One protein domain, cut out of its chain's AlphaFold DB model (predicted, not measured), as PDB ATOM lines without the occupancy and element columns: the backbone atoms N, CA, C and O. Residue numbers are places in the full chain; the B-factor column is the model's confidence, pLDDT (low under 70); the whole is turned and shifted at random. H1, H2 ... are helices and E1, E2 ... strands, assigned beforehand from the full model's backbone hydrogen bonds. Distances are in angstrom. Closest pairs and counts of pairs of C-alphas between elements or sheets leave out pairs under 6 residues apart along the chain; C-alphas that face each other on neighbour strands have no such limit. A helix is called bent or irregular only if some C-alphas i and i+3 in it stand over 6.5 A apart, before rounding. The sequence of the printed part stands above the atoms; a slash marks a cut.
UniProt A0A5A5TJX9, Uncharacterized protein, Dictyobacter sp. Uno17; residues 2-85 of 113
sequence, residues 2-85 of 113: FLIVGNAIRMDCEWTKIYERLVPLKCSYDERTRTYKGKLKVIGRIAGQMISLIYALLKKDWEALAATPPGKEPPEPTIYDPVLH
ATOM      1  N   PHE A   2     156.638 216.330 172.399       84.00
ATOM      2  CA  PHE A   2     157.388 217.586 172.604       84.00
ATOM      3  C   PHE A   2     157.052 218.313 173.924       84.00
ATOM      4  O   PHE A   2     157.959 218.669 174.667       84.00
ATOM      5  N   LEU A   3     155.761 218.458 174.255       90.25
ATOM      6  CA  LEU A   3     155.312 219.079 175.511       90.25
ATOM      7  C   LEU A   3     155.697 218.262 176.755       90.25
ATOM      8  O   LEU A   3     156.108 218.836 177.756       90.25
ATOM      9  N   ILE A   4     155.622 216.931 176.670       91.00
ATOM     10  CA  ILE A   4     156.014 216.018 177.757       91.00
ATOM     11  C   ILE A   4     157.502 216.184 178.058       91.00
ATOM     12  O   ILE A   4     157.873 216.395 179.206       91.00
ATOM     13  N   VAL A   5     158.348 216.163 177.022       91.56
ATOM     14  CA  VAL A   5     159.791 216.390 177.169       91.56
ATOM     15  C   VAL A   5     160.059 217.792 177.698       91.56
ATOM     16  O   VAL A   5     160.850 217.942 178.618       91.56
ATOM     17  N   GLY A   6     159.386 218.809 177.151       90.06
ATOM     18  CA  GLY A   6     159.517 220.196 177.592       90.06
ATOM     19  C   GLY A   6     159.171 220.396 179.067       90.06
ATOM     20  O   GLY A   6     159.830 221.185 179.734       90.06
ATOM     21  N   ASN A   7     158.186 219.661 179.587       93.00
ATOM     22  CA  ASN A   7     157.879 219.649 181.013       93.00
ATOM     23  C   ASN A   7     158.919 218.843 181.807       93.00
ATOM     24  O   ASN A   7     159.443 219.328 182.801       93.00
ATOM     25  N   ALA A   8     159.281 217.648 181.339       89.69
ATOM     26  CA  ALA A   8     160.218 216.758 182.021       89.69
ATOM     27  C   ALA A   8     161.612 217.373 182.215       89.69
ATOM     28  O   ALA A   8     162.186 217.221 183.282       89.69
ATOM     29  N   ILE A   9     162.135 218.116 181.231       92.25
ATOM     30  CA  ILE A   9     163.430 218.820 181.349       92.25
ATOM     31  C   ILE A   9     163.380 220.048 182.272       92.25
ATOM     32  O   ILE A   9     164.389 220.724 182.448       92.25
ATOM     33  N   ARG A  10     162.197 220.404 182.784       90.62
ATOM     34  CA  ARG A  10     162.003 221.461 183.789       90.62
ATOM     35  C   ARG A  10     161.751 220.888 185.180       90.62
ATOM     36  O   ARG A  10     161.803 221.634 186.150       90.62
ATOM     37  N   MET A  11     161.448 219.597 185.274       88.94
ATOM     38  CA  MET A  11     161.335 218.881 186.539       88.94
ATOM     39  C   MET A  11     162.744 218.459 186.952       88.94
ATOM     40  O   MET A  11     163.469 217.919 186.122       88.94
ATOM     41  N   ASP A  12     163.162 218.708 188.191       83.88
ATOM     42  CA  ASP A  12     164.494 218.304 188.658       83.88
ATOM     43  C   ASP A  12     164.610 216.767 188.680       83.88
ATOM     44  O   ASP A  12     164.160 216.090 189.602       83.88
ATOM     45  N   CYS A  13     165.096 216.197 187.577       86.81
ATOM     46  CA  CYS A  13     165.106 214.765 187.313       86.81
ATOM     47  C   CYS A  13     166.191 214.398 186.287       86.81
ATOM     48  O   CYS A  13     166.866 215.254 185.712       86.81
ATOM     49  N   GLU A  14     166.341 213.103 186.005       88.44
ATOM     50  CA  GLU A  14     167.363 212.583 185.083       88.44
ATOM     51  C   GLU A  14     167.287 213.183 183.669       88.44
ATOM     52  O   GLU A  14     168.312 213.389 183.013       88.44
ATOM     53  N   TRP A  15     166.088 213.531 183.194       90.62
ATOM     54  CA  TRP A  15     165.916 214.141 181.874       90.62
ATOM     55  C   TRP A  15     166.494 215.556 181.796       90.62
ATOM     56  O   TRP A  15     167.032 215.933 180.751       90.62
ATOM     57  N   THR A  16     166.449 216.302 182.899       93.94
ATOM     58  CA  THR A  16     167.041 217.641 183.025       93.94
ATOM     59  C   THR A  16     168.558 217.561 182.952       93.94
ATOM     60  O   THR A  16     169.158 218.215 182.101       93.94
ATOM     61  N   LYS A  17     169.176 216.634 183.696       92.75
ATOM     62  CA  LYS A  17     170.629 216.386 183.629       92.75
ATOM     63  C   LYS A  17     171.085 216.011 182.216       92.75
ATOM     64  O   LYS A  17     172.115 216.476 181.723       92.75
ATOM     65  N   ILE A  18     170.311 215.168 181.523       92.69
ATOM     66  CA  ILE A  18     170.593 214.793 180.131       92.69
ATOM     67  C   ILE A  18     170.501 216.014 179.211       92.69
ATOM     68  O   ILE A  18     171.373 216.191 178.355       92.69
ATOM     69  N   TYR A  19     169.465 216.836 179.369       94.81
ATOM     70  CA  TYR A  19     169.267 218.047 178.580       94.81
ATOM     71  C   TYR A  19     170.419 219.037 178.768       94.81
ATOM     72  O   TYR A  19     171.053 219.416 177.783       94.81
ATOM     73  N   GLU A  20     170.743 219.383 180.013       94.31
ATOM     74  CA  GLU A  20     171.814 220.320 180.367       94.31
ATOM     75  C   GLU A  20     173.170 219.874 179.838       94.31
ATOM     76  O   GLU A  20     173.924 220.686 179.313       94.31
ATOM     77  N   ARG A  21     173.456 218.568 179.876       94.88
ATOM     78  CA  ARG A  21     174.673 218.011 179.281       94.88
ATOM     79  C   ARG A  21     174.665 218.087 177.752       94.88
ATOM     80  O   ARG A  21     175.700 218.322 177.136       94.88
ATOM     81  N   LEU A  22     173.528 217.820 177.107       94.19
ATOM     82  CA  LEU A  22     173.446 217.728 175.645       94.19
ATOM     83  C   LEU A  22     173.398 219.088 174.946       94.19
ATOM     84  O   LEU A  22     173.867 219.178 173.813       94.19
ATOM     85  N   VAL A  23     172.849 220.120 175.586       94.75
ATOM     86  CA  VAL A  23     172.783 221.478 175.026       94.75
ATOM     87  C   VAL A  23     174.166 222.003 174.611       94.75
ATOM     88  O   VAL A  23     174.328 222.274 173.422       94.75
ATOM     89  N   PRO A  24     175.191 222.081 175.478       93.88
ATOM     90  CA  PRO A  24     176.509 222.578 175.079       93.88
ATOM     91  C   PRO A  24     177.217 221.663 174.068       93.88
ATOM     92  O   PRO A  24     178.002 222.140 173.259       93.88
ATOM     93  N   LEU A  25     176.916 220.358 174.062       92.25
ATOM     94  CA  LEU A  25     177.531 219.388 173.145       92.25
ATOM     95  C   LEU A  25     176.934 219.400 171.730       92.25
ATOM     96  O   LEU A  25     177.567 218.920 170.789       92.25
ATOM     97  N   LYS A  26     175.674 219.824 171.579       89.56
ATOM     98  CA  LYS A  26     174.906 219.676 170.326       89.56
ATOM     99  C   LYS A  26     174.361 220.985 169.775       89.56
ATOM    100  O   LYS A  26     173.881 220.991 168.640       89.56
ATOM    101  N   CYS A  27     174.388 222.062 170.548       94.25
ATOM    102  CA  CYS A  27     173.897 223.368 170.140       94.25
ATOM    103  C   CYS A  27     175.054 224.343 169.945       94.25
ATOM    104  O   CYS A  27     176.050 224.301 170.661       94.25
ATOM    105  N   SER A  28     174.888 225.265 169.004       92.44
ATOM    106  CA  SER A  28     175.825 226.370 168.822       92.44
ATOM    107  C   SER A  28     175.461 227.488 169.791       92.44
ATOM    108  O   SER A  28     174.291 227.875 169.874       92.44
ATOM    109  N   TYR A  29     176.444 227.989 170.533       92.44
ATOM    110  CA  TYR A  29     176.253 229.151 171.390       92.44
ATOM    111  C   TYR A  29     176.258 230.422 170.535       92.44
ATOM    112  O   TYR A  29     177.159 230.624 169.726       92.44
ATOM    113  N   ASP A  30     175.226 231.249 170.669       92.38
ATOM    114  CA  ASP A  30     175.133 232.546 170.004       92.38
ATOM    115  C   ASP A  30     175.537 233.632 171.006       92.38
ATOM    116  O   ASP A  30     174.790 233.927 171.942       92.38
ATOM    117  N   GLU A  31     176.716 234.227 170.809       91.56
ATOM    118  CA  GLU A  31     177.246 235.255 171.713       91.56
ATOM    119  C   GLU A  31     176.420 236.545 171.716       91.56
ATOM    120  O   GLU A  31     176.295 237.193 172.755       91.56
ATOM    121  N   ARG A  32     175.785 236.891 170.588       90.69
ATOM    122  CA  ARG A  32     174.977 238.113 170.458       90.69
ATOM    123  C   ARG A  32     173.721 238.043 171.319       90.69
ATOM    124  O   ARG A  32     173.312 239.036 171.907       90.69
ATOM    125  N   THR A  33     173.091 236.873 171.370       89.25
ATOM    126  CA  THR A  33     171.856 236.654 172.142       89.25
ATOM    127  C   THR A  33     172.095 235.980 173.491       89.25
ATOM    128  O   THR A  33     171.155 235.862 174.268       89.25
ATOM    129  N   ARG A  34     173.328 235.536 173.775       88.75
ATOM    130  CA  ARG A  34     173.708 234.733 174.953       88.75
ATOM    131  C   ARG A  34     172.843 233.479 175.126       88.75
ATOM    132  O   ARG A  34     172.513 233.072 176.240       88.75
ATOM    133  N   THR A  35     172.442 232.859 174.015       89.62
ATOM    134  CA  THR A  35     171.595 231.659 174.031       89.62
ATOM    135  C   THR A  35     172.116 230.566 173.110       89.62
ATOM    136  O   THR A  35     172.735 230.817 172.081       89.62
ATOM    137  N   TYR A  36     171.826 229.313 173.462       90.81
ATOM    138  CA  TYR A  36     172.091 228.173 172.587       90.81
ATOM    139  C   TYR A  36     171.029 228.044 171.488       90.81
ATOM    140  O   TYR A  36     169.834 227.919 171.778       90.81
ATOM    141  N   LYS A  37     171.476 227.975 170.231       91.62
ATOM    142  CA  LYS A  37     170.656 227.688 169.047       91.62
ATOM    143  C   LYS A  37     170.657 226.195 168.718       91.62
ATOM    144  O   LYS A  37     171.683 225.526 168.772       91.62
ATOM    145  N   GLY A  38     169.492 225.666 168.338       90.31
ATOM    146  CA  GLY A  38     169.325 224.246 167.995       90.31
ATOM    147  C   GLY A  38     168.817 223.355 169.135       90.31
ATOM    148  O   GLY A  38     168.824 222.134 168.992       90.31
ATOM    149  N   LYS A  39     168.312 223.941 170.230       91.62
ATOM    150  CA  LYS A  39     167.722 223.216 171.375       91.62
ATOM    151  C   LYS A  39     166.620 222.230 170.966       91.62
ATOM    152  O   LYS A  39     166.476 221.182 171.590       91.62
ATOM    153  N   LEU A  40     165.896 222.513 169.878       91.94
ATOM    154  CA  LEU A  40     164.876 221.616 169.327       91.94
ATOM    155  C   LEU A  40     165.442 220.236 168.950       91.94
ATOM    156  O   LEU A  40     164.774 219.227 169.157       91.94
ATOM    157  N   LYS A  41     166.690 220.171 168.455       91.56
ATOM    158  CA  LYS A  41     167.361 218.900 168.126       91.56
ATOM    159  C   LYS A  41     167.624 218.067 169.381       91.56
ATOM    160  O   LYS A  41     167.457 216.851 169.359       91.56
ATOM    161  N   VAL A  42     168.002 218.720 170.483       94.44
ATOM    162  CA  VAL A  42     168.201 218.060 171.782       94.44
ATOM    163  C   VAL A  42     166.874 217.537 172.324       94.44
ATOM    164  O   VAL A  42     166.798 216.376 172.717       94.44
ATOM    165  N   ILE A  43     165.811 218.345 172.256       94.19
ATOM    166  CA  ILE A  43     164.459 217.924 172.650       94.19
ATOM    167  C   ILE A  43     164.001 216.721 171.817       94.19
ATOM    168  O   ILE A  43     163.519 215.745 172.382       94.19
ATOM    169  N   GLY A  44     164.204 216.741 170.496       93.25
ATOM    170  CA  GLY A  44     163.882 215.613 169.618       93.25
ATOM    171  C   GLY A  44     164.646 214.334 169.978       93.25
ATOM    172  O   GLY A  44     164.065 213.250 169.999       93.25
ATOM    173  N   ARG A  45     165.929 214.450 170.345       93.56
ATOM    174  CA  ARG A  45     166.727 213.310 170.823       93.56
ATOM    175  C   ARG A  45     166.169 212.723 172.121       93.56
ATOM    176  O   ARG A  45     166.037 211.507 172.217       93.56
ATOM    177  N   ILE A  46     165.841 213.569 173.096       94.19
ATOM    178  CA  ILE A  46     165.258 213.128 174.372       94.19
ATOM    179  C   ILE A  46     163.875 212.508 174.137       94.19
ATOM    180  O   ILE A  46     163.581 211.448 174.685       94.19
ATOM    181  N   ALA A  47     163.062 213.093 173.252       95.38
ATOM    182  CA  ALA A  47     161.778 212.530 172.844       95.38
ATOM    183  C   ALA A  47     161.935 211.105 172.296       95.38
ATOM    184  O   ALA A  47     161.208 210.211 172.716       95.38
ATOM    185  N   GLY A  48     162.908 210.873 171.409       93.56
ATOM    186  CA  GLY A  48     163.194 209.537 170.877       93.56
ATOM    187  C   GLY A  48     163.593 208.530 171.960       93.56
ATOM    188  O   GLY A  48     163.147 207.381 171.927       93.56
ATOM    189  N   GLN A  49     164.373 208.961 172.954       91.62
ATOM    190  CA  GLN A  49     164.738 208.123 174.102       91.62
ATOM    191  C   GLN A  49     163.521 207.773 174.969       91.62
ATOM    192  O   GLN A  49     163.332 206.602 175.291       91.62
ATOM    193  N   MET A  50     162.666 208.748 175.287       92.56
ATOM    194  CA  MET A  50     161.423 208.507 176.031       92.56
ATOM    195  C   MET A  50     160.471 207.571 175.284       92.56
ATOM    196  O   MET A  50     159.957 206.634 175.883       92.56
ATOM    197  N   ILE A  51     160.259 207.785 173.980       93.31
ATOM    198  CA  ILE A  51     159.397 206.921 173.154       93.31
ATOM    199  C   ILE A  51     159.917 205.484 173.169       93.31
ATOM    200  O   ILE A  51     159.135 204.557 173.352       93.31
ATOM    201  N   SER A  52     161.230 205.301 173.009       88.69
ATOM    202  CA  SER A  52     161.846 203.970 173.013       88.69
ATOM    203  C   SER A  52     161.640 203.257 174.349       88.69
ATOM    204  O   SER A  52     161.337 202.067 174.366       88.69
ATOM    205  N   LEU A  53     161.763 203.987 175.462       87.50
ATOM    206  CA  LEU A  53     161.538 203.452 176.802       87.50
ATOM    207  C   LEU A  53     160.066 203.083 177.024       87.50
ATOM    208  O   LEU A  53     159.784 201.972 177.460       87.50
ATOM    209  N   ILE A  54     159.132 203.965 176.655       88.75
ATOM    210  CA  ILE A  54     157.687 203.695 176.737       88.75
ATOM    211  C   ILE A  54     157.327 202.462 175.905       88.75
ATOM    212  O   ILE A  54     156.655 201.563 176.398       88.75
ATOM    213  N   TYR A  55     157.811 202.387 174.664       90.31
ATOM    214  CA  TYR A  55     157.573 201.237 173.796       90.31
ATOM    215  C   TYR A  55     158.121 199.940 174.400       90.31
ATOM    216  O   TYR A  55     157.434 198.924 174.377       90.31
ATOM    217  N   ALA A  56     159.336 199.963 174.953       85.88
ATOM    218  CA  ALA A  56     159.938 198.785 175.569       85.88
ATOM    219  C   ALA A  56     159.122 198.277 176.769       85.88
ATOM    220  O   ALA A  56     158.921 197.069 176.886       85.88
ATOM    221  N   LEU A  57     158.625 199.185 177.616       84.94
ATOM    222  CA  LEU A  57     157.765 198.841 178.752       84.94
ATOM    223  C   LEU A  57     156.431 198.253 178.279       84.94
ATOM    224  O   LEU A  57     156.112 197.122 178.627       84.94
ATOM    225  N   LEU A  58     155.724 198.949 177.384       88.44
ATOM    226  CA  LEU A  58     154.441 198.481 176.843       88.44
ATOM    227  C   LEU A  58     154.564 197.134 176.126       88.44
ATOM    228  O   LEU A  58     153.685 196.283 176.234       88.44
ATOM    229  N   LYS A  59     155.660 196.924 175.390       87.25
ATOM    230  CA  LYS A  59     155.925 195.650 174.726       87.25
ATOM    231  C   LYS A  59     156.144 194.531 175.737       87.25
ATOM    232  O   LYS A  59     155.626 193.442 175.525       87.25
ATOM    233  N   LYS A  60     156.900 194.785 176.807       83.75
ATOM    234  CA  LYS A  60     157.125 193.804 177.875       83.75
ATOM    235  C   LYS A  60     155.806 193.422 178.547       83.75
ATOM    236  O   LYS A  60     155.548 192.236 178.725       83.75
ATOM    237  N   ASP A  61     154.968 194.408 178.856       85.44
ATOM    238  CA  ASP A  61     153.656 194.175 179.466       85.44
ATOM    239  C   ASP A  61     152.750 193.376 178.526       85.44
ATOM    240  O   ASP A  61     152.130 192.397 178.936       85.44
ATOM    241  N   TRP A  62     152.736 193.718 177.234       87.31
ATOM    242  CA  TRP A  62     152.010 192.949 176.227       87.31
ATOM    243  C   TRP A  62     152.512 191.502 176.120       87.31
ATOM    244  O   TRP A  62     151.699 190.584 176.081       87.31
ATOM    245  N   GLU A  63     153.832 191.278 176.112       86.62
ATOM    246  CA  GLU A  63     154.419 189.931 176.097       86.62
ATOM    247  C   GLU A  63     154.019 189.130 177.354       86.62
ATOM    248  O   GLU A  63     153.685 187.950 177.245       86.62
ATOM    249  N   ALA A  64     153.983 189.765 178.532       85.88
ATOM    250  CA  ALA A  64     153.561 189.128 179.780       85.88
ATOM    251  C   ALA A  64     152.068 188.752 179.771       85.88
ATOM    252  O   ALA A  64     151.701 187.635 180.142       85.88
ATOM    253  N   LEU A  65     151.208 189.655 179.289       86.19
ATOM    254  CA  LEU A  65     149.773 189.403 179.148       86.19
ATOM    255  C   LEU A  65     149.492 188.304 178.118       86.19
ATOM    256  O   LEU A  65     148.696 187.411 178.385       86.19
ATOM    257  N   ALA A  66     150.181 188.322 176.975       87.12
ATOM    258  CA  ALA A  66     150.028 187.312 175.930       87.12
ATOM    259  C   ALA A  66     150.459 185.908 176.389       87.12
ATOM    260  O   ALA A  66     149.914 184.911 175.920       87.12
ATOM    261  N   ALA A  67     151.425 185.820 177.307       85.69
ATOM    262  CA  ALA A  67     151.860 184.560 177.904       85.69
ATOM    263  C   ALA A  67     150.953 184.076 179.052       85.69
ATOM    264  O   ALA A  67     151.090 182.932 179.494       85.69
ATOM    265  N   THR A  68     150.045 184.921 179.551       87.00
ATOM    266  CA  THR A  68     149.162 184.577 180.668       87.00
ATOM    267  C   THR A  68     147.964 183.764 180.158       87.00
ATOM    268  O   THR A  68     147.234 184.232 179.283       87.00
ATOM    269  N   PRO A  69     147.723 182.545 180.679       88.62
ATOM    270  CA  PRO A  69     146.566 181.749 180.286       88.62
ATOM    271  C   PRO A  69     145.235 182.447 180.614       88.62
ATOM    272  O   PRO A  69     145.153 183.143 181.630       88.62
ATOM    273  N   PRO A  70     144.167 182.207 179.831       88.12
ATOM    274  CA  PRO A  70     142.846 182.760 180.116       88.12
ATOM    275  C   PRO A  70     142.386 182.426 181.541       88.12
ATOM    276  O   PRO A  70     142.455 181.273 181.967       88.12
ATOM    277  N   GLY A  71     141.916 183.435 182.276       87.62
ATOM    278  CA  GLY A  71     141.392 183.276 183.636       87.62
ATOM    279  C   GLY A  71     142.443 183.213 184.750       87.62
ATOM    280  O   GLY A  71     142.063 183.082 185.910       87.62
ATOM    281  N   LYS A  72     143.742 183.324 184.439       88.44
ATOM    282  CA  LYS A  72     144.783 183.557 185.451       88.44
ATOM    283  C   LYS A  72     145.074 185.047 185.594       88.44
ATOM    284  O   LYS A  72     145.039 185.780 184.608       88.44
ATOM    285  N   GLU A  73     145.379 185.478 186.815       87.94
ATOM    286  CA  GLU A  73     145.824 186.849 187.053       87.94
ATOM    287  C   GLU A  73     147.190 187.092 186.398       87.94
ATOM    288  O   GLU A  73     148.075 186.228 186.472       87.94
ATOM    289  N   PRO A  74     147.365 188.241 185.725       83.69
ATOM    290  CA  PRO A  74     148.636 188.592 185.123       83.69
ATOM    291  C   PRO A  74     149.683 188.904 186.201       83.69
ATOM    292  O   PRO A  74     149.331 189.318 187.308       83.69
ATOM    293  N   PRO A  75     150.978 188.736 185.886       83.75
ATOM    294  CA  PRO A  75     152.041 189.146 186.794       83.75
ATOM    295  C   PRO A  75     151.975 190.657 187.043       83.75
ATOM    296  O   PRO A  75     151.590 191.422 186.154       83.75
ATOM    297  N   GLU A  76     152.383 191.089 188.237       83.62
ATOM    298  CA  GLU A  76     152.400 192.513 188.561       83.62
ATOM    299  C   GLU A  76     153.258 193.306 187.560       83.62
ATOM    300  O   GLU A  76     154.344 192.851 187.158       83.62
ATOM    301  N   PRO A  77     152.792 194.499 187.147       78.88
ATOM    302  CA  PRO A  77     153.545 195.348 186.241       78.88
ATOM    303  C   PRO A  77     154.903 195.676 186.857       78.88
ATOM    304  O   PRO A  77     155.016 196.071 188.018       78.88
ATOM    305  N   THR A  78     155.964 195.521 186.065       74.69
ATOM    306  CA  THR A  78     157.310 195.815 186.556       74.69
ATOM    307  C   THR A  78     157.478 197.325 186.689       74.69
ATOM    308  O   THR A  78     157.607 198.029 185.688       74.69
ATOM    309  N   ILE A  79     157.533 197.824 187.922       77.62
ATOM    310  CA  ILE A  79     157.915 199.212 188.185       77.62
ATOM    311  C   ILE A  79     159.411 199.373 187.881       77.62
ATOM    312  O   ILE A  79     160.213 198.469 188.120       77.62
ATOM    313  N   TYR A  80     159.788 200.519 187.310       74.25
ATOM    314  CA  TYR A  80     161.187 200.844 187.043       74.25
ATOM    315  C   TYR A  80     162.020 200.758 188.331       74.25
ATOM    316  O   TYR A  80     161.787 201.512 189.274       74.25
ATOM    317  N   ASP A  81     163.019 199.876 188.333       80.44
ATOM    318  CA  ASP A  81     164.021 199.757 189.391       80.44
ATOM    319  C   ASP A  81     165.359 200.345 188.893       80.44
ATOM    320  O   ASP A  81     165.947 199.818 187.935       80.44
ATOM    321  N   PRO A  82     165.864 201.431 189.515       75.44
ATOM    322  CA  PRO A  82     167.137 202.043 189.150       75.44
ATOM    323  C   PRO A  82     168.319 201.067 189.204       75.44
ATOM    324  O   PRO A  82     169.190 201.120 188.335       75.44
ATOM    325  N   VAL A  83     168.351 200.168 190.192       84.62
ATOM    326  CA  VAL A  83     169.456 199.222 190.399       84.62
ATOM    327  C   VAL A  83     169.482 198.197 189.269       84.62
ATOM    328  O   VAL A  83     170.524 197.961 188.651       84.62
ATOM    329  N   LEU A  84     168.314 197.648 188.929       80.88
ATOM    330  CA  LEU A  84     168.154 196.739 187.796       80.88
ATOM    331  C   LEU A  84     168.519 197.410 186.463       80.88
ATOM    332  O   LEU A  84     169.151 196.802 185.600       80.88
ATOM    333  N   HIS A  85     168.151 198.679 186.275       76.81
ATOM    334  CA  HIS A  85     168.514 199.411 185.064       76.81
ATOM    335  C   HIS A  85     170.033 199.622 184.940       76.81
ATOM    336  O   HIS A  85     170.581 199.465 183.845       76.81
TER     337      HIS A  85
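AT A GLANCE: This is residues 2 to 85 of the 113 residues of an uncharacterized protein of Dictyobacter sp. Uno17 (UniProt A0A5A5TJX9). A long single helix, H3, makes the axis of a rod; H1 and H2 pack on its residues 39 to 47, H1 crossing it, and the small strand hairpin of E1 and E2 makes one end of the rod. Past the other end of H3 the printed part turns and folds back through a long unnamed stretch, residues 68 to 81, to the short H4, which touches no helix. The printed part has 84 residues, with four named helices and two named strands in the order H1, H2, E1, E2, H3, H4; the sheet, E1 - E2, is antiparallel and the class is mostly helix. The whole is only just extended, close to loose, with a radius of gyration of the C-alphas of 18.3 A and spans of 66 by 21 by 18 A.

HOW THE PARTS SIT: Start with H1, residues 2 to 8, and look ahead to H3, residues 39 to 67. H1 touches residues 43 to 47 of H3 alone, about perpendicular at 87 degrees, with Val 5 and Ala 47 the closest C-alphas at 6.1 A. Next comes H2, residues 14 to 26, close to H1 but not clearly touching it; their closest C-alphas, of Ala 8 and Trp 15, are 6.3 A apart. H2 touches residues 39 to 46 of H3 alone, at a steep tilt of 41 degrees, opposite ways; the closest C-alphas, of Val 23 and Lys 39, are 6.5 A apart. Then find the hairpin of E1, residues 28 to 30, and E2, residues 35 to 37, antiparallel at 137 degrees, with N 30 and O 35 at 2.9 A and N 37 and O 28 at 2.8 A, both within hydrogen-bond range. H4, residues 82 to 85, is apart from H3. In H1 and H3 every O i to N i+4 pair is within hydrogen-bond range, in H2 7 of 9 are, and H4 is too short for such a pair.

IN THESE COORDINATES: Find C-alpha 2 at (157.388, 217.586, 172.604), where H1 begins; it is 9.9 A long. H2 is 18.0 A long and neither bent nor irregular, but only just: C-alphas 21 and 24 are 6.5 A apart. E1 measures 6.3 A and E2 6.4 A. H3 runs 42.3 A from C-alpha 39 at (167.722, 223.216, 171.375) to C-alpha 67. H4, 5.1 A long, ends at C-alpha 85, at (168.514, 199.411, 185.064).

THE WHOLE: Look for the two C-alphas farthest apart at Arg 32 and Gly 71, 65.6 A. Residues 51 to 56, which belong to H3, stand free, and so do residues 67 to 72. The link from H3 to H4, 14 residues, is long; the other links are tight. The printed part has no cut. Its mean pLDDT is 88.8, no printed residue is under 70, and H4 has a mean of 79.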